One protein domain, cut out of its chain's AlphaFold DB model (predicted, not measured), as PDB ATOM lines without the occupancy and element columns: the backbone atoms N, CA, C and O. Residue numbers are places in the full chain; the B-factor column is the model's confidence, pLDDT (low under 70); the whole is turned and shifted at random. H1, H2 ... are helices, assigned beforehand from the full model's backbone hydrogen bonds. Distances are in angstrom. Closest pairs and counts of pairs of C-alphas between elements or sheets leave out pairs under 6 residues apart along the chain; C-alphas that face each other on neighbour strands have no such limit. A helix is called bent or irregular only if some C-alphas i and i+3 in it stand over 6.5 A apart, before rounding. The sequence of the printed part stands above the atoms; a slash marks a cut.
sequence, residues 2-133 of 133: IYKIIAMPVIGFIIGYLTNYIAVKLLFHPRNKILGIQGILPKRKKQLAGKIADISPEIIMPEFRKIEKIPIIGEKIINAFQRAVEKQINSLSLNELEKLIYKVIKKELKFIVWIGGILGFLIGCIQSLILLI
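Overview. This is residues 2 to 133 of the 133 residues of the protein "DUF445 family protein" of Candidatus Pacearchaeota archaeon (UniProt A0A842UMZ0). Read from the first printed residue, this is a long, extended model of two helical arms set roughly end to end. H1 and H4 run side by side in opposite directions as one arm; H2 and H3 run out and back as the other, looser arm, whose far turn, residues 69 to 76, sticks out free. The arms join where H1 ends, H2 and H4 begin, and both H2 and H4 have a kink. The printed part has 132 residues with four named helices in the order H1, H2, H3, H4 and no named strand, an all-helix class; it is extended, with a radius of gyration of the C-alphas of 24.6 A and spans of 81 by 38 by 15 A.

Arrangement. Start at H1, residues 2 to 28, and set beside it H4, residues 94 to 130: they touch, the closest C-alphas being those of Pro 9 and Gly 124, 3.8 A apart, at a shallow tilt of 18 degrees, opposite ways. At Leu 27, look across to Ile 40 of H2, residues 40 to 68: these closest C-alphas are 5.0 A apart, and H1 touches H2 with residues 26 to 28 alone, at a steep tilt of 65 degrees. H2 is irregular, with C-alphas 43 and 46 7.9 A apart, and has a kink of 48 degrees near residue 47. H2 touches H4 with residues 45 to 49 alone, closest at the C-alphas of Ala 49 and Leu 94, 6.9 A, at a steep tilt of 60 degrees. H3, residues 75 to 91, is close to H2 but not clearly touching: the closest C-alphas, those of Ala 53 and Ile 89, are 7.2 A apart, at a shallow tilt of 10 degrees, opposite ways. H3 is apart from H1 and from H4. In H3 every O i to N i+4 pair is within hydrogen-bond range; in H1 it is 20 of 23, in H2 17 of 25, in H4 30 of 33.

Along the chain. Find C-alpha 2 at (143.100, 125.691, 102.975); from there H1 runs 40.5 A to C-alpha 28. H2 covers 41.0 A, from C-alpha 40 to C-alpha 68 at (101.852, 70.101, 129.982). H3 runs 24.1 A, and H4, with a kink of 33 degrees near residue 105, runs 52.5 A to C-alpha 130 at (130.329, 125.234, 98.387).

Size, cuts and confidence. The C-alphas farthest apart, those of Gly 74 and Ile 133, are 81.9 A apart. The printed part has no cut; the link H1 to H2 is long, H2 to H3 short, H3 to H4 tight. Mean pLDDT of the printed part is 83.8; 22 residues are under 70, among them residues 71 to 76 and 88 to 94.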
ATOM      1  N   ILE A   2     143.011 127.147 102.717       80.81
ATOM      2  CA  ILE A   2     143.100 125.691 102.975       80.81
ATOM      3  C   ILE A   2     142.647 125.264 104.380       80.81
ATOM      4  O   ILE A   2     141.893 124.305 104.516       80.81
ATOM      5  N   TYR A   3     143.026 126.011 105.421       84.25
ATOM      6  CA  TYR A   3     142.640 125.672 106.794       84.25
ATOM      7  C   TYR A   3     141.116 125.671 107.012       84.25
ATOM      8  O   TYR A   3     140.631 124.898 107.826       84.25
ATOM      9  N   LYS A   4     140.344 126.487 106.275       81.81
ATOM     10  CA  LYS A   4     138.875 126.533 106.399       81.81
ATOM     11  C   LYS A   4     138.210 125.306 105.772       81.81
ATOM     12  O   LYS A   4     137.275 124.771 106.353       81.81
ATOM     13  N   ILE A   5     138.743 124.842 104.640       86.81
ATOM     14  CA  ILE A   5     138.252 123.674 103.888       86.81
ATOM     15  C   ILE A   5     138.412 122.390 104.713       86.81
ATOM     16  O   ILE A   5     137.546 121.528 104.705       86.81
ATOM     17  N   ILE A   6     139.505 122.267 105.471       89.06
ATOM     18  CA  ILE A   6     139.743 121.090 106.323       89.06
ATOM     19  C   ILE A   6     139.058 121.242 107.689       89.06
ATOM     20  O   ILE A   6     138.622 120.254 108.279       89.06
ATOM     21  N   ALA A   7     138.923 122.467 108.205       92.50
ATOM     22  CA  ALA A   7     138.297 122.696 109.504       92.50
ATOM     23  C   ALA A   7     136.798 122.362 109.509       92.50
ATOM     24  O   ALA A   7     136.319 121.791 110.484       92.50
ATOM     25  N   MET A   8     136.049 122.678 108.446       92.62
ATOM     26  CA  MET A   8     134.590 122.487 108.418       92.62
ATOM     27  C   MET A   8     134.142 121.015 108.580       92.62
ATOM     28  O   MET A   8     133.304 120.767 109.452       92.62
ATOM     29  N   PRO A   9     134.695 120.015 107.858       95.69
ATOM     30  CA  PRO A   9     134.353 118.602 108.059       95.69
ATOM     31  C   PRO A   9     134.730 118.091 109.449       95.69
ATOM     32  O   PRO A   9     133.970 117.349 110.069       95.69
ATOM     33  N   VAL A  10     135.889 118.510 109.965       96.69
ATOM     34  CA  VAL A  10     136.374 118.088 111.286       96.69
ATOM     35  C   VAL A  10     135.486 118.653 112.393       96.69
ATOM     36  O   VAL A  10     135.060 117.914 113.280       96.69
ATOM     37  N   ILE A  11     135.153 119.942 112.324       96.31
ATOM     38  CA  ILE A  11     134.245 120.589 113.276       96.31
ATOM     39  C   ILE A  11     132.858 119.948 113.198       96.31
ATOM     40  O   ILE A  11     132.283 119.625 114.237       96.31
ATOM     41  N   GLY A  12     132.349 119.694 111.990       97.44
ATOM     42  CA  GLY A  12     131.079 119.003 111.786       97.44
ATOM     43  C   GLY A  12     131.063 117.616 112.430       97.44
ATOM     44  O   GLY A  12     130.143 117.306 113.190       97.44
ATOM     45  N   PHE A  13     132.108 116.810 112.213       98.19
ATOM     46  CA  PHE A  13     132.263 115.509 112.866       98.19
ATOM     47  C   PHE A  13     132.256 115.632 114.392       98.19
ATOM     48  O   PHE A  13     131.517 114.914 115.065       98.19
ATOM     49  N   ILE A  14     133.054 116.552 114.943       98.06
ATOM     50  CA  ILE A  14     133.184 116.739 116.392       98.06
ATOM     51  C   ILE A  14     131.847 117.165 116.997       98.06
ATOM     52  O   ILE A  14     131.423 116.571 117.986       98.06
ATOM     53  N   ILE A  15     131.158 118.144 116.406       97.56
ATOM     54  CA  ILE A  15     129.862 118.622 116.903       97.56
ATOM     55  C   ILE A  15     128.814 117.512 116.808       97.56
ATOM     56  O   ILE A  15     128.104 117.265 117.786       97.56
ATOM     57  N   GLY A  16     128.734 116.820 115.670       97.56
ATOM     58  CA  GLY A  16     127.785 115.730 115.454       97.56
ATOM     59  C   GLY A  16     128.009 114.563 116.416       97.56
ATOM     60  O   GLY A  16     127.063 114.072 117.037       97.56
ATOM     61  N   TYR A  17     129.266 114.166 116.614       97.88
ATOM     62  CA  TYR A  17     129.636 113.111 117.553       97.88
ATOM     63  C   TYR A  17     129.382 113.533 119.007       97.88
ATOM     64  O   TYR A  17     128.734 112.806 119.761       97.88
ATOM     65  N   LEU A  18     129.862 114.713 119.413       97.88
ATOM     66  CA  LEU A  18     129.791 115.186 120.797       97.88
ATOM     67  C   LEU A  18     128.349 115.437 121.234       97.88
ATOM     68  O   LEU A  18     127.934 114.955 122.289       97.88
ATOM     69  N   THR A  19     127.573 116.151 120.419       97.00
ATOM     70  CA  THR A  19     126.177 116.475 120.737       97.00
ATOM     71  C   THR A  19     125.365 115.201 120.888       97.00
ATOM     72  O   THR A  19     124.631 115.034 121.865       97.00
ATOM     73  N   ASN A  20     125.545 114.255 119.967       97.00
ATOM     74  CA  ASN A  20     124.772 113.031 120.008       97.00
ATOM     75  C   ASN A  20     125.239 112.076 121.119       97.00
ATOM     76  O   ASN A  20     124.421 111.407 121.752       97.00
ATOM     77  N   TYR A  21     126.534 112.067 121.444       96.38
ATOM     78  CA  TYR A  21     127.053 111.389 122.633       96.38
ATOM     79  C   TYR A  21     126.413 111.931 123.917       96.38
ATOM     80  O   TYR A  21     125.987 111.151 124.774       96.38
ATOM     81  N   ILE A  22     126.308 113.258 124.049       95.50
ATOM     82  CA  ILE A  22     125.666 113.902 125.200       95.50
ATOM     83  C   ILE A  22     124.181 113.534 125.255       95.50
ATOM     84  O   ILE A  22     123.707 113.129 126.316       95.50
ATOM     85  N   ALA A  23     123.468 113.594 124.129       94.38
ATOM     86  CA  ALA A  23     122.055 113.218 124.053       94.38
ATOM     87  C   ALA A  23     121.827 111.771 124.522       94.38
ATOM     88  O   ALA A  23     121.012 111.517 125.411       94.38
ATOM     89  N   VAL A  24     122.620 110.829 124.003       94.56
ATOM     90  CA  VAL A  24     122.588 109.424 124.429       94.56
ATOM     91  C   VAL A  24     122.892 109.293 125.919       94.56
ATOM     92  O   VAL A  24     122.194 108.570 126.629       94.56
ATOM     93  N   LYS A  25     123.892 110.010 126.437       92.56
ATOM     94  CA  LYS A  25     124.244 109.979 127.863       92.56
ATOM     95  C   LYS A  25     123.107 110.497 128.752       92.56
ATOM     96  O   LYS A  25     122.861 109.903 129.806       92.56
ATOM     97  N   LEU A  26     122.401 111.541 128.314       93.31
ATOM     98  CA  LEU A  26     121.262 112.147 129.010       93.31
ATOM     99  C   LEU A  26     120.022 111.243 129.049       93.31
ATOM    100  O   LEU A  26     119.213 111.349 129.967       93.31
ATOM    101  N   LEU A  27     119.874 110.298 128.116       92.19
ATOM    102  CA  LEU A  27     118.796 109.304 128.197       92.19
ATOM    103  C   LEU A  27     118.919 108.408 129.438       92.19
ATOM    104  O   LEU A  27     117.903 107.987 130.000       92.19
ATOM    105  N   PHE A  28     120.149 108.137 129.883       91.25
ATOM    106  CA  PHE A  28     120.426 107.244 131.012       91.25
ATOM    107  C   PHE A  28     120.778 107.970 132.309       91.25
ATOM    108  O   PHE A  28     120.593 107.406 133.388       91.25
ATOM    109  N   HIS A  29     121.303 109.191 132.222       91.38
ATOM    110  CA  HIS A  29     121.752 109.968 133.372       91.38
ATOM    111  C   HIS A  29     121.093 111.353 133.382       91.38
ATOM    112  O   HIS A  29     120.923 111.943 132.321       91.38
ATOM    113  N   PRO A  30     120.777 111.914 134.560       91.31
ATOM    114  CA  PRO A  30     121.028 111.361 135.890       91.31
ATOM    115  C   PRO A  30     119.978 110.308 136.290       91.31
ATOM    116  O   PRO A  30     118.820 110.370 135.876       91.31
ATOM    117  N   ARG A  31     120.400 109.308 137.081       86.69
ATOM    118  CA  ARG A  31     119.531 108.199 137.528       86.69
ATOM    119  C   ARG A  31     118.426 108.682 138.467       86.69
ATOM    120  O   ARG A  31     117.267 108.298 138.322       86.69
ATOM    121  N   ASN A  32     118.795 109.570 139.382       87.06
ATOM    122  CA  ASN A  32     117.878 110.291 140.254       87.06
ATOM    123  C   ASN A  32     117.669 111.701 139.701       87.06
ATOM    124  O   ASN A  32     118.519 112.217 138.979       87.06
ATOM    125  N   LYS A  33     116.532 112.316 140.022       89.81
ATOM    126  CA  LYS A  33     116.203 113.668 139.570       89.81
ATOM    127  C   LYS A  33     117.190 114.667 140.185       89.81
ATOM    128  O   LYS A  33     117.256 114.778 141.405       89.81
ATOM    129  N   ILE A  34     117.930 115.388 139.346       91.25
ATOM    130  CA  ILE A  34     118.835 116.472 139.755       91.25
ATOM    131  C   ILE A  34     118.338 117.748 139.083       91.25
ATOM    132  O   ILE A  34     118.193 117.769 137.865       91.25
ATOM    133  N   LEU A  35     118.047 118.795 139.863       89.50
ATOM    134  CA  LEU A  35     117.577 120.091 139.343       89.50
ATOM    135  C   LEU A  35     116.399 119.970 138.354       89.50
ATOM    136  O   LEU A  35     116.337 120.653 137.341       89.50
ATOM    137  N   GLY A  36     115.471 119.042 138.602       87.81
ATOM    138  CA  GLY A  36     114.340 118.812 137.695       87.81
ATOM    139  C   GLY A  36     114.609 117.822 136.557       87.81
ATOM    140  O   GLY A  36     113.662 117.199 136.070       87.81
ATOM    141  N   ILE A  37     115.873 117.614 136.195       89.75
ATOM    142  CA  ILE A  37     116.306 116.781 135.072       89.75
ATOM    143  C   ILE A  37     116.515 115.341 135.551       89.75
ATOM    144  O   ILE A  37     117.173 115.081 136.558       89.75
ATOM    145  N   GLN A  38     115.946 114.385 134.822       92.56
ATOM    146  CA  GLN A  38     116.149 112.956 135.038       92.56
ATOM    147  C   GLN A  38     116.239 112.264 133.684       92.56
ATOM    148  O   GLN A  38     115.471 112.598 132.777       92.56
ATOM    149  N   GLY A  39     117.131 111.280 133.570       92.38
ATOM    150  CA  GLY A  39     117.206 110.458 132.371       92.38
ATOM    151  C   GLY A  39     115.867 109.782 132.073       92.38
ATOM    152  O   GLY A  39     115.141 109.362 132.981       92.38
ATOM    153  N   ILE A  40     115.535 109.668 130.788       90.56
ATOM    154  CA  ILE A  40     114.244 109.133 130.338       90.56
ATOM    155  C   ILE A  40     114.076 107.671 130.765       90.56
ATOM    156  O   ILE A  40     112.992 107.286 131.213       90.56
ATOM    157  N   LEU A  41     115.140 106.868 130.672       88.88
ATOM    158  CA  LEU A  41     115.081 105.449 131.016       88.88
ATOM    159  C   LEU A  41     114.841 105.224 132.526       88.88
ATOM    160  O   LEU A  41     113.855 104.560 132.861       88.88
ATOM    161  N   PRO A  42     115.623 105.827 133.451       86.88
ATOM    162  CA  PRO A  42     115.326 105.769 134.885       86.88
ATOM    163  C   PRO A  42     113.904 106.227 135.230       86.88
ATOM    164  O   PRO A  42     113.225 105.586 136.036       86.88
ATOM    165  N   LYS A  43     113.431 107.306 134.587       89.19
ATOM    166  CA  LYS A  43     112.099 107.883 134.826       89.19
ATOM    167  C   LYS A  43     110.963 106.918 134.469       89.19
ATOM    168  O   LYS A  43     109.925 106.933 135.127       89.19
ATOM    169  N   ARG A  44     111.144 106.065 133.453       87.75
ATOM    170  CA  ARG A  44     110.112 105.127 132.960       87.75
ATOM    171  C   ARG A  44     110.303 103.679 133.423       87.75
ATOM    172  O   ARG A  44     109.470 102.838 133.092       87.75
ATOM    173  N   LYS A  45     111.334 103.374 134.225       82.56
ATOM    174  CA  LYS A  45     111.709 101.992 134.588       82.56
ATOM    175  C   LYS A  45     110.562 101.150 135.160       82.56
ATOM    176  O   LYS A  45     110.397 100.005 134.768       82.56
ATOM    177  N   LYS A  46     109.744 101.725 136.054       81.56
ATOM    178  CA  LYS A  46     108.626 101.010 136.697       81.56
ATOM    179  C   LYS A  46     107.528 100.655 135.693       81.56
ATOM    180  O   LYS A  46     106.984  99.565 135.751       81.56
ATOM    181  N   GLN A  47     107.241 101.565 134.760       85.88
ATOM    182  CA  GLN A  47     106.242 101.345 133.712       85.88
ATOM    183  C   GLN A  47     106.703 100.269 132.725       85.88
ATOM    184  O   GLN A  47     105.905  99.435 132.318       85.88
ATOM    185  N   LEU A  48     107.990 100.277 132.360       82.81
ATOM    186  CA  LEU A  48     108.594  99.248 131.509       82.81
ATOM    187  C   LEU A  48     108.563  97.873 132.188       82.81
ATOM    188  O   LEU A  48     108.168  96.902 131.560       82.81
ATOM    189  N   ALA A  49     108.924  97.806 133.473       78.19
ATOM    190  CA  ALA A  49     108.898  96.566 134.240       78.19
ATOM    191  C   ALA A  49     107.490  95.979 134.375       78.19
ATOM    192  O   ALA A  49     107.317  94.795 134.111       78.19
ATOM    193  N   GLY A  50     106.498  96.808 134.723       79.50
ATOM    194  CA  GLY A  50     105.101  96.376 134.814       79.50
ATOM    195  C   GLY A  50     104.602  95.807 133.490       79.50
ATOM    196  O   GLY A  50     104.214  94.651 133.435       79.50
ATOM    197  N   LYS A  51     104.763  96.554 132.389       81.19
ATOM    198  CA  LYS A  51     104.335  96.088 131.059       81.19
ATOM    199  C   LYS A  51     105.014  94.793 130.616       81.19
ATOM    200  O   LYS A  51     104.383  93.973 129.965       81.19
ATOM    201  N   ILE A  52     106.297  94.610 130.925       76.69
ATOM    202  CA  ILE A  52     107.010  93.368 130.592       76.69
ATOM    203  C   ILE A  52     106.482  92.209 131.439       76.69
ATOM    204  O   ILE A  52     106.265  91.132 130.895       76.69
ATOM    205  N   ALA A  53     106.236  92.427 132.733       73.12
ATOM    206  CA  ALA A  53     105.653  91.416 133.609       73.12
ATOM    207  C   ALA A  53     104.233  91.021 133.172       73.12
ATOM    208  O   ALA A  53     103.904  89.843 133.227       73.12
ATOM    209  N   ASP A  54     103.440  91.972 132.677       77.12
ATOM    210  CA  ASP A  54     102.086  91.715 132.173       77.12
ATOM    211  C   ASP A  54     102.100  90.865 130.887       77.12
ATOM    212  O   ASP A  54     101.254  89.993 130.709       77.12
ATOM    213  N   ILE A  55     103.084  91.082 130.003       76.94
ATOM    214  CA  ILE A  55     103.223  90.351 128.728       76.94
ATOM    215  C   ILE A  55     103.971  89.017 128.911       76.94
ATOM    216  O   ILE A  55     103.785  88.081 128.134       76.94
ATOM    217  N   SER A  56     104.825  88.890 129.933       74.31
ATOM    218  CA  SER A  56     105.622  87.681 130.179       74.31
ATOM    219  C   SER A  56     104.787  86.393 130.174       74.31
ATOM    220  O   SER A  56     105.170  85.490 129.434       74.31
ATOM    221  N   PRO A  57     103.655  86.285 130.896       71.31
ATOM    222  CA  PRO A  57     102.764  85.127 130.841       71.31
ATOM    223  C   PRO A  57     102.330  84.767 129.417       71.31
ATOM    224  O   PRO A  57     102.344  83.598 129.052       71.31
ATOM    225  N   GLU A  58     102.013  85.755 128.581       75.19
ATOM    226  CA  GLU A  58     101.553  85.549 127.205       75.19
ATOM    227  C   GLU A  58     102.655  84.981 126.292       75.19
ATOM    228  O   GLU A  58     102.381  84.130 125.448       75.19
ATOM    229  N   ILE A  59     103.914  85.377 126.510       75.50
ATOM    230  CA  ILE A  59     105.085  84.836 125.791       75.50
ATOM    231  C   ILE A  59     105.467  83.442 126.315       75.50
ATOM    232  O   ILE A  59     105.883  82.569 125.556       75.50
ATOM    233  N   ILE A  60     105.354  83.240 127.626       73.56
ATOM    234  CA  ILE A  60     105.866  82.078 128.358       73.56
ATOM    235  C   ILE A  60     104.865  80.911 128.268       73.56
ATOM    236  O   ILE A  60     105.245  79.821 127.838       73.56
ATOM    237  N   MET A  61     103.577  81.115 128.585       71.25
ATOM    238  CA  MET A  61     102.553  80.053 128.669       71.25
ATOM    239  C   MET A  61     102.386  79.158 127.427       71.25
ATOM    240  O   MET A  61     102.139  77.965 127.619       71.25
ATOM    241  N   PRO A  62     102.492  79.645 126.176       78.19
ATOM    242  CA  PRO A  62     102.374  78.786 124.998       78.19
ATOM    243  C   PRO A  62     103.436  77.680 124.951       78.19
ATOM    244  O   PRO A  62     103.120  76.548 124.579       78.19
ATOM    245  N   GLU A  63     104.668  77.976 125.376       74.12
ATOM    246  CA  GLU A  63     105.736  76.974 125.486       74.12
ATOM    247  C   GLU A  63     105.471  76.000 126.645       74.12
ATOM    248  O   GLU A  63     105.682  74.796 126.497       74.12
ATOM    249  N   PHE A  64     104.895  76.463 127.763       64.31
ATOM    250  CA  PHE A  64     104.510  75.573 128.873       64.31
ATOM    251  C   PHE A  64     103.376  74.626 128.519       64.31
ATOM    252  O   PHE A  64     103.418  73.459 128.900       64.31
ATOM    253  N   ARG A  65     102.400  75.078 127.732       68.06
ATOM    254  CA  ARG A  65     101.279  74.233 127.308       68.06
ATOM    255  C   ARG A  65     101.729  73.072 126.414       68.06
ATOM    256  O   ARG A  65     101.057  72.045 126.358       68.06
ATOM    257  N   LYS A  66     102.865  73.198 125.715       70.31
ATOM    258  CA  LYS A  66     103.478  72.073 124.983       70.31
ATOM    259  C   LYS A  66     104.044  71.022 125.939       70.31
ATOM    260  O   LYS A  66     103.934  69.835 125.658       70.31
ATOM    261  N   ILE A  67     104.610  71.460 127.062       67.56
ATOM    262  CA  ILE A  67     105.202  70.603 128.096       67.56
ATOM    263  C   ILE A  67     104.104  69.921 128.931       67.56
ATOM    264  O   ILE A  67     104.210  68.739 129.230       67.56
ATOM    265  N   GLU A  68     103.012  70.624 129.237       64.06
ATOM    266  CA  GLU A  68     101.852  70.101 129.982       64.06
ATOM    267  C   GLU A  68     101.162  68.913 129.287       64.06
ATOM    268  O   GLU A  68     100.609  68.036 129.943       64.06
ATOM    269  N   LYS A  69     101.250  68.825 127.954       66.75
ATOM    270  CA  LYS A  69     100.722  67.686 127.182       66.75
ATOM    271  C   LYS A  69     101.522  66.393 127.358       66.75
ATOM    272  O   LYS A  69     101.119  65.366 126.815       66.75
ATOM    273  N   ILE A  70     102.651  66.425 128.065       70.06
ATOM    274  CA  ILE A  70     103.466  65.241 128.332       70.06
ATOM    275  C   ILE A  70     102.861  64.520 129.551       70.06
ATOM    276  O   ILE A  70     102.998  65.015 130.670       70.06
ATOM    277  N   PRO A  71     102.248  63.329 129.388       63.38
ATOM    278  CA  PRO A  71     101.511  62.628 130.453       63.38
ATOM    279  C   PRO A  71     102.383  62.172 131.641       63.38
ATOM    280  O   PRO A  71     101.870  61.666 132.633       63.38
ATOM    281  N   ILE A  72     103.704  62.352 131.551       64.12
ATOM    282  CA  ILE A  72     104.691  62.033 132.593       64.12
ATOM    283  C   ILE A  72     104.804  63.166 133.634       64.12
ATOM    284  O   ILE A  72     105.293  62.949 134.745       64.12
ATOM    285  N   ILE A  73     104.333  64.376 133.322       62.25
ATOM    286  CA  ILE A  73     104.442  65.539 134.207       62.25
ATOM    287  C   ILE A  73     103.161  65.644 135.040       62.25
ATOM    288  O   ILE A  73     102.187  66.270 134.640       62.25
ATOM    289  N   GLY A  74     103.146  64.994 136.205       66.19
ATOM    290  CA  GLY A  74     101.986  65.021 137.103       66.19
ATOM    291  C   GLY A  74     101.628  66.434 137.590       66.19
ATOM    292  O   GLY A  74     102.507  67.291 137.726       66.19
ATOM    293  N   GLU A  75     100.355  66.656 137.947       68.94
ATOM    294  CA  GLU A  75      99.796  67.932 138.457       68.94
ATOM    295  C   GLU A  75     100.651  68.603 139.549       68.94
ATOM    296  O   GLU A  75     100.678  69.825 139.700       68.94
ATOM    297  N   LYS A  76     101.388  67.803 140.322       69.81
ATOM    298  CA  LYS A  76     102.283  68.270 141.383       69.81
ATOM    299  C   LYS A  76     103.476  69.072 140.844       69.81
ATOM    300  O   LYS A  76     103.876  70.053 141.470       69.81
ATOM    301  N   ILE A  77     104.024  68.677 139.693       71.56
ATOM    302  CA  ILE A  77     105.140  69.367 139.030       71.56
ATOM    303  C   ILE A  77     104.646  70.679 138.422       71.56
ATOM    304  O   ILE A  77     105.307  71.699 138.590       71.56
ATOM    305  N   ILE A  78     103.460  70.681 137.807       69.75
ATOM    306  CA  ILE A  78     102.839  71.888 137.239       69.75
ATOM    307  C   ILE A  78     102.600  72.935 138.336       69.75
ATOM    308  O   ILE A  78     103.027  74.082 138.204       69.75
ATOM    309  N   ASN A  79     102.023  72.527 139.470       74.62
ATOM    310  CA  ASN A  79     101.791  73.413 140.614       74.62
ATOM    311  C   ASN A  79     103.091  73.927 141.258       74.62
ATOM    312  O   ASN A  79     103.176  75.092 141.650       74.62
ATOM    313  N   ALA A  80     104.119  73.082 141.384       75.44
ATOM    314  CA  ALA A  80     105.424  73.505 141.897       75.44
ATOM    315  C   ALA A  80     106.116  74.489 140.940       75.44
ATOM    316  O   ALA A  80     106.738  75.457 141.382       75.44
ATOM    317  N   PHE A  81     105.965  74.266 139.636       70.12
ATOM    318  CA  PHE A  81     106.539  75.098 138.592       70.12
ATOM    319  C   PHE A  81     105.860  76.470 138.501       70.12
ATOM    320  O   PHE A  81     106.558  77.482 138.478       70.12
ATOM    321  N   GLN A  82     104.524  76.536 138.546       66.62
ATOM    322  CA  GLN A  82     103.797  77.811 138.612       66.62
ATOM    323  C   GLN A  82     104.254  78.656 139.807       66.62
ATOM    324  O   GLN A  82     104.590  79.826 139.635       66.62
ATOM    325  N   ARG A  83     104.384  78.047 140.994       73.56
ATOM    326  CA  ARG A  83     104.906  78.737 142.188       73.56
ATOM    327  C   ARG A  83     106.354  79.197 142.022       73.56
ATOM    328  O   ARG A  83     106.725  80.237 142.563       73.56
ATOM    329  N   ALA A  84     107.184  78.430 141.311       72.00
ATOM    330  CA  ALA A  84     108.567  78.802 141.030       72.00
ATOM    331  C   ALA A  84     108.638  80.002 140.076       72.00
ATOM    332  O   ALA A  84     109.355  80.953 140.371       72.00
ATOM    333  N   VAL A  85     107.850  80.005 138.996       68.31
ATOM    334  CA  VAL A  85     107.763  81.128 138.045       68.31
ATOM    335  C   VAL A  85     107.209  82.379 138.717       68.31
ATOM    336  O   VAL A  85     107.789  83.450 138.566       68.31
ATOM    337  N   GLU A  86     106.150  82.256 139.514       66.44
ATOM    338  CA  GLU A  86     105.569  83.374 140.262       66.44
ATOM    339  C   GLU A  86     106.574  83.970 141.259       66.44
ATOM    340  O   GLU A  86     106.740  85.190 141.334       66.44
ATOM    341  N   LYS A  87     107.333  83.125 141.970       70.12
ATOM    342  CA  LYS A  87     108.460  83.586 142.795       70.12
ATOM    343  C   LYS A  87     109.558  84.237 141.964       70.12
ATOM    344  O   LYS A  87     110.088  85.256 142.395       70.12
ATOM    345  N   GLN A  88     109.894  83.689 140.797       65.12
ATOM    346  CA  GLN A  88     110.926  84.238 139.921       65.12
ATOM    347  C   GLN A  88     110.528  85.642 139.450       65.12
ATOM    348  O   GLN A  88     111.312  86.573 139.615       65.12
ATOM    349  N   ILE A  89     109.290  85.812 138.975       64.38
ATOM    350  CA  ILE A  89     108.714  87.093 138.541       64.38
ATOM    351  C   ILE A  89     108.715  88.102 139.695       64.38
ATOM    352  O   ILE A  89     109.174  89.229 139.517       64.38
ATOM    353  N   ASN A  90     108.298  87.689 140.894       63.19
ATOM    354  CA  ASN A  90     108.296  88.553 142.079       63.19
ATOM    355  C   ASN A  90     109.705  88.855 142.626       63.19
ATOM    356  O   ASN A  90     109.902  89.856 143.314       63.19
ATOM    357  N   SER A  91     110.695  88.012 142.316       63.62
ATOM    358  CA  SER A  91     112.100  88.195 142.700       63.62
ATOM    359  C   SER A  91     112.935  88.964 141.673       63.62
ATOM    360  O   SER A  91     114.065  89.348 141.989       63.62
ATOM    361  N   LEU A  92     112.402  89.222 140.468       60.88
ATOM    362  CA  LEU A  92     113.070  90.042 139.459       60.88
ATOM    363  C   LEU A  92     113.183  91.467 139.989       60.88
ATOM    364  O   LEU A  92     112.282  92.301 139.870       60.88
ATOM    365  N   SER A  93     114.328  91.760 140.596       64.88
ATOM    366  CA  SER A  93     114.605  93.106 141.053       64.88
ATOM    367  C   SER A  93     114.599  94.038 139.840       64.88
ATOM    368  O   SER A  93     115.211  93.753 138.806       64.88
ATOM    369  N   LEU A  94     113.950  95.198 139.974       68.62
ATOM    370  CA  LEU A  94     113.929  96.245 138.941       68.62
ATOM    371  C   LEU A  94     115.337  96.597 138.416       68.62
ATOM    372  O   LEU A  94     115.481  97.106 137.308       68.62
ATOM    373  N   ASN A  95     116.375  96.308 139.205       73.06
ATOM    374  CA  ASN A  95     117.773  96.555 138.886       73.06
ATOM    375  C   ASN A  95     118.351  95.576 137.849       73.06
ATOM    376  O   ASN A  95     119.241  95.961 137.090       73.06
ATOM    377  N   GLU A  96     117.894  94.324 137.797       77.81
ATOM    378  CA  GLU A  96     118.386  93.364 136.798       77.81
ATOM    379  C   GLU A  96     117.810  93.653 135.419       77.81
ATOM    380  O   GLU A  96     118.555  93.732 134.439       77.81
ATOM    381  N   LEU A  97     116.504  93.927 135.367       72.88
ATOM    382  CA  LEU A  97     115.844  94.390 134.154       72.88
ATOM    383  C   LEU A  97     116.503  95.674 133.628       72.88
ATOM    384  O   LEU A  97     116.779  95.787 132.436       72.88
ATOM    385  N   GLU A  98     116.841  96.610 134.519       76.06
ATOM    386  CA  GLU A  98     117.581  97.822 134.158       76.06
ATOM    387  C   GLU A  98     118.949  97.499 133.539       76.06
ATOM    388  O   GLU A  98     119.300  98.069 132.506       76.06
ATOM    389  N   LYS A  99     119.715  96.564 134.116       83.81
ATOM    390  CA  LYS A  99     121.020  96.150 133.569       83.81
ATOM    391  C   LYS A  99     120.888  95.509 132.187       83.81
ATOM    392  O   LYS A  99     121.731  95.773 131.326       83.81
ATOM    393  N   LEU A 100     119.867  94.681 131.971       83.88
ATOM    394  CA  LEU A 100     119.597  94.040 130.681       83.88
ATOM    395  C   LEU A 100     119.220  95.078 129.623       83.88
ATOM    396  O   LEU A 100     119.873  95.157 128.580       83.88
ATOM    397  N   ILE A 101     118.246  95.935 129.932       83.25
ATOM    398  CA  ILE A 101     117.812  97.013 129.042       83.25
ATOM    399  C   ILE A 101     118.986  97.954 128.736       83.25
ATOM    400  O   ILE A 101     119.215  98.301 127.579       83.25
ATOM    401  N   TYR A 102     119.786  98.318 129.741       86.50
ATOM    402  CA  TYR A 102     120.969  99.154 129.547       86.50
ATOM    403  C   TYR A 102     121.987  98.506 128.603       86.50
ATOM    404  O   TYR A 102     122.501  99.182 127.714       86.50
ATOM    405  N   LYS A 103     122.276  97.207 128.760       88.19
ATOM    406  CA  LYS A 103     123.215  96.490 127.880       88.19
ATOM    407  C   LYS A 103     122.747  96.479 126.426       88.19
ATOM    408  O   LYS A 103     123.564  96.742 125.544       88.19
ATOM    409  N   VAL A 104     121.462  96.211 126.189       87.56
ATOM    410  CA  VAL A 104     120.886  96.170 124.836       87.56
ATOM    411  C   VAL A 104     120.876  97.569 124.219       87.56
ATOM    412  O   VAL A 104     121.507  97.797 123.189       87.56
ATOM    413  N   ILE A 105     120.262  98.542 124.896       89.00
ATOM    414  CA  ILE A 105     120.091  99.895 124.353       89.00
ATOM    415  C   ILE A 105     121.443 100.598 124.167       89.00
ATOM    416  O   ILE A 105     121.630 101.313 123.187       89.00
ATOM    417  N   LYS A 106     122.422 100.404 125.061       88.19
ATOM    418  CA  LYS A 106     123.739 101.053 124.926       88.19
ATOM    419  C   LYS A 106     124.446 100.670 123.623       88.19
ATOM    420  O   LYS A 106     125.153 101.508 123.059       88.19
ATOM    421  N   LYS A 107     124.280  99.427 123.160       89.50
ATOM    422  CA  LYS A 107     124.856  98.970 121.891       89.50
ATOM    423  C   LYS A 107     124.202  99.694 120.714       89.50
ATOM    424  O   LYS A 107     124.919 100.270 119.902       89.50
ATOM    425  N   GLU A 108     122.874  99.744 120.700       91.06
ATOM    426  CA  GLU A 108     122.096 100.408 119.647       91.06
ATOM    427  C   GLU A 108     122.334 101.924 119.612       91.06
ATOM    428  O   GLU A 108     122.553 102.515 118.561       91.06
ATOM    429  N   LEU A 109     122.396 102.587 120.768       92.69
ATOM    430  CA  LEU A 109     122.597 104.037 120.812       92.69
ATOM    431  C   LEU A 109     124.001 104.469 120.374       92.69
ATOM    432  O   LEU A 109     124.165 105.580 119.867       92.69
ATOM    433  N   LYS A 110     125.018 103.607 120.518       93.12
ATOM    434  CA  LYS A 110     126.376 103.897 120.025       93.12
ATOM    435  C   LYS A 110     126.396 104.075 118.505       93.12
ATOM    436  O   LYS A 110     127.174 104.891 118.012       93.12
ATOM    437  N   PHE A 111     125.535 103.354 117.784       94.81
ATOM    438  CA  PHE A 111     125.370 103.522 116.343       94.81
ATOM    439  C   PHE A 111     124.906 104.939 116.004       94.81
ATOM    440  O   PHE A 111     125.506 105.590 115.153       94.81
ATOM    441  N   ILE A 112     123.925 105.469 116.739       94.81
ATOM    442  CA  ILE A 112     123.414 106.824 116.506       94.81
ATOM    443  C   ILE A 112     124.535 107.856 116.691       94.81
ATOM    444  O   ILE A 112     124.690 108.743 115.853       94.81
ATOM    445  N   VAL A 113     125.363 107.740 117.740       96.69
ATOM    446  CA  VAL A 113     126.502 108.659 117.968       96.69
ATOM    447  C   VAL A 113     127.457 108.674 116.773       96.69
ATOM    448  O   VAL A 113     127.875 109.741 116.324       96.69
ATOM    449  N   TRP A 114     127.758 107.495 116.228       96.69
ATOM    450  CA  TRP A 114     128.601 107.345 115.042       96.69
ATOM    451  C   TRP A 114     127.971 107.965 113.794       96.69
ATOM    452  O   TRP A 114     128.641 108.709 113.081       96.69
ATOM    453  N   ILE A 115     126.677 107.723 113.572       97.19
ATOM    454  CA  ILE A 115     125.919 108.345 112.483       97.19
ATOM    455  C   ILE A 115     125.934 109.870 112.612       97.19
ATOM    456  O   ILE A 115     126.169 110.552 111.623       97.19
ATOM    457  N   GLY A 116     125.772 110.414 113.820       96.69
ATOM    458  CA  GLY A 116     125.861 111.856 114.068       96.69
ATOM    459  C   GLY A 116     127.208 112.444 113.641       96.69
ATOM    460  O   GLY A 116     127.243 113.463 112.956       96.69
ATOM    461  N   GLY A 117     128.313 111.775 113.983       97.94
ATOM    462  CA  GLY A 117     129.651 112.171 113.536       97.94
ATOM    463  C   GLY A 117     129.815 112.097 112.015       97.94
ATOM    464  O   GLY A 117     130.263 113.063 111.402       97.94
ATOM    465  N   ILE A 118     129.405 110.988 111.390       98.06
ATOM    466  CA  ILE A 118     129.483 110.810 109.929       98.06
ATOM    467  C   ILE A 118     128.662 111.878 109.196       98.06
ATOM    468  O   ILE A 118     129.153 112.486 108.250       98.06
ATOM    469  N   LEU A 119     127.428 112.131 109.632       97.56
ATOM    470  CA  LEU A 119     126.567 113.145 109.026       97.56
ATOM    471  C   LEU A 119     127.163 114.543 109.188       97.56
ATOM    472  O   LEU A 119     127.203 115.300 108.222       97.56
ATOM    473  N   GLY A 120     127.681 114.871 110.374       97.56
ATOM    474  CA  GLY A 120     128.366 116.138 110.607       97.56
ATOM    475  C   GLY A 120     129.589 116.319 109.704       97.56
ATOM    476  O   GLY A 120     129.781 117.394 109.137       97.56
ATOM    477  N   PHE A 121     130.373 115.258 109.506       97.75
ATOM    478  CA  PHE A 121     131.489 115.253 108.561       97.75
ATOM    479  C   PHE A 121     131.025 115.499 107.120       97.75
ATOM    480  O   PHE A 121     131.558 116.380 106.450       97.75
ATOM    481  N   LEU A 122     130.005 114.768 106.655       97.75
ATOM    482  CA  LEU A 122     129.456 114.910 105.303       97.75
ATOM    483  C   LEU A 122     128.923 116.322 105.047       97.75
ATOM    484  O   LEU A 122     129.231 116.912 104.014       97.75
ATOM    485  N   ILE A 123     128.180 116.885 106.002       96.50
ATOM    486  CA  ILE A 123     127.681 118.263 105.926       96.50
ATOM    487  C   ILE A 123     128.853 119.245 105.834       96.50
ATOM    488  O   ILE A 123     128.846 120.128 104.978       96.50
ATOM    489  N   GLY A 124     129.891 119.067 106.656       95.94
ATOM    490  CA  GLY A 124     131.081 119.914 106.602       95.94
ATOM    491  C   GLY A 124     131.867 119.778 105.291       95.94
ATOM    492  O   GLY A 124     132.391 120.779 104.799       95.94
ATOM    493  N   CYS A 125     131.910 118.592 104.673       95.50
ATOM    494  CA  CYS A 125     132.483 118.402 103.336       95.50
ATOM    495  C   CYS A 125     131.685 119.150 102.266       95.50
ATOM    496  O   CYS A 125     132.276 119.855 101.449       95.50
ATOM    497  N   ILE A 126     130.353 119.047 102.299       95.88
ATOM    498  CA  ILE A 126     129.474 119.772 101.374       95.88
ATOM    499  C   ILE A 126     129.673 121.284 101.537       95.88
ATOM    500  O   ILE A 126     129.873 121.988 100.551       95.88
ATOM    501  N   GLN A 127     129.704 121.783 102.775       93.81
ATOM    502  CA  GLN A 127     129.936 123.199 103.064       93.81
ATOM    503  C   GLN A 127     131.310 123.678 102.571       93.81
ATOM    504  O   GLN A 127     131.434 124.789 102.060       93.81
ATOM    505  N   SER A 128     132.332 122.828 102.678       93.06
ATOM    506  CA  SER A 128     133.679 123.128 102.181       93.06
ATOM    507  C   SER A 128     133.742 123.202 100.660       93.06
ATOM    508  O   SER A 128     134.459 124.045 100.131       93.06
ATOM    509  N   LEU A 129     132.992 122.340  99.964       92.31
ATOM    510  CA  LEU A 129     132.893 122.356  98.506       92.31
ATOM    511  C   LEU A 129     132.157 123.608  98.014       92.31
ATOM    512  O   LEU A 129     132.623 124.248  97.080       92.31
ATOM    513  N   ILE A 130     131.065 123.995  98.685       91.88
ATOM    514  CA  ILE A 130     130.329 125.234  98.387       91.88
ATOM    515  C   ILE A 130     131.224 126.466  98.570       91.88
ATOM    516  O   ILE A 130     131.113 127.403  97.798       91.88
ATOM    517  N   LEU A 131     132.124 126.471  99.559       88.00
ATOM    518  CA  LEU A 131     133.061 127.579  99.783       88.00
ATOM    519  C   LEU A 131     134.147 127.695  98.693       88.00
ATOM    520  O   LEU A 131     134.811 128.726  98.601       88.00
ATOM    521  N   LEU A 132     134.391 126.622  97.937       85.00
ATOM    522  CA  LEU A 132     135.413 126.576  96.890       85.00
ATOM    523  C   LEU A 132     134.897 127.081  95.530       85.00
ATOM    524  O   LEU A 132     135.712 127.479  94.700       85.00
ATOM    525  N   ILE A 133     133.578 127.015  95.316       88.62
ATOM    526  CA  ILE A 133     132.862 127.523  94.133       88.62
ATOM    527  C   ILE A 133     132.623 129.024  94.306       88.62
ATOM    528  O   ILE A 133     132.861 129.758  93.323       88.62
TER     529      ILE A 133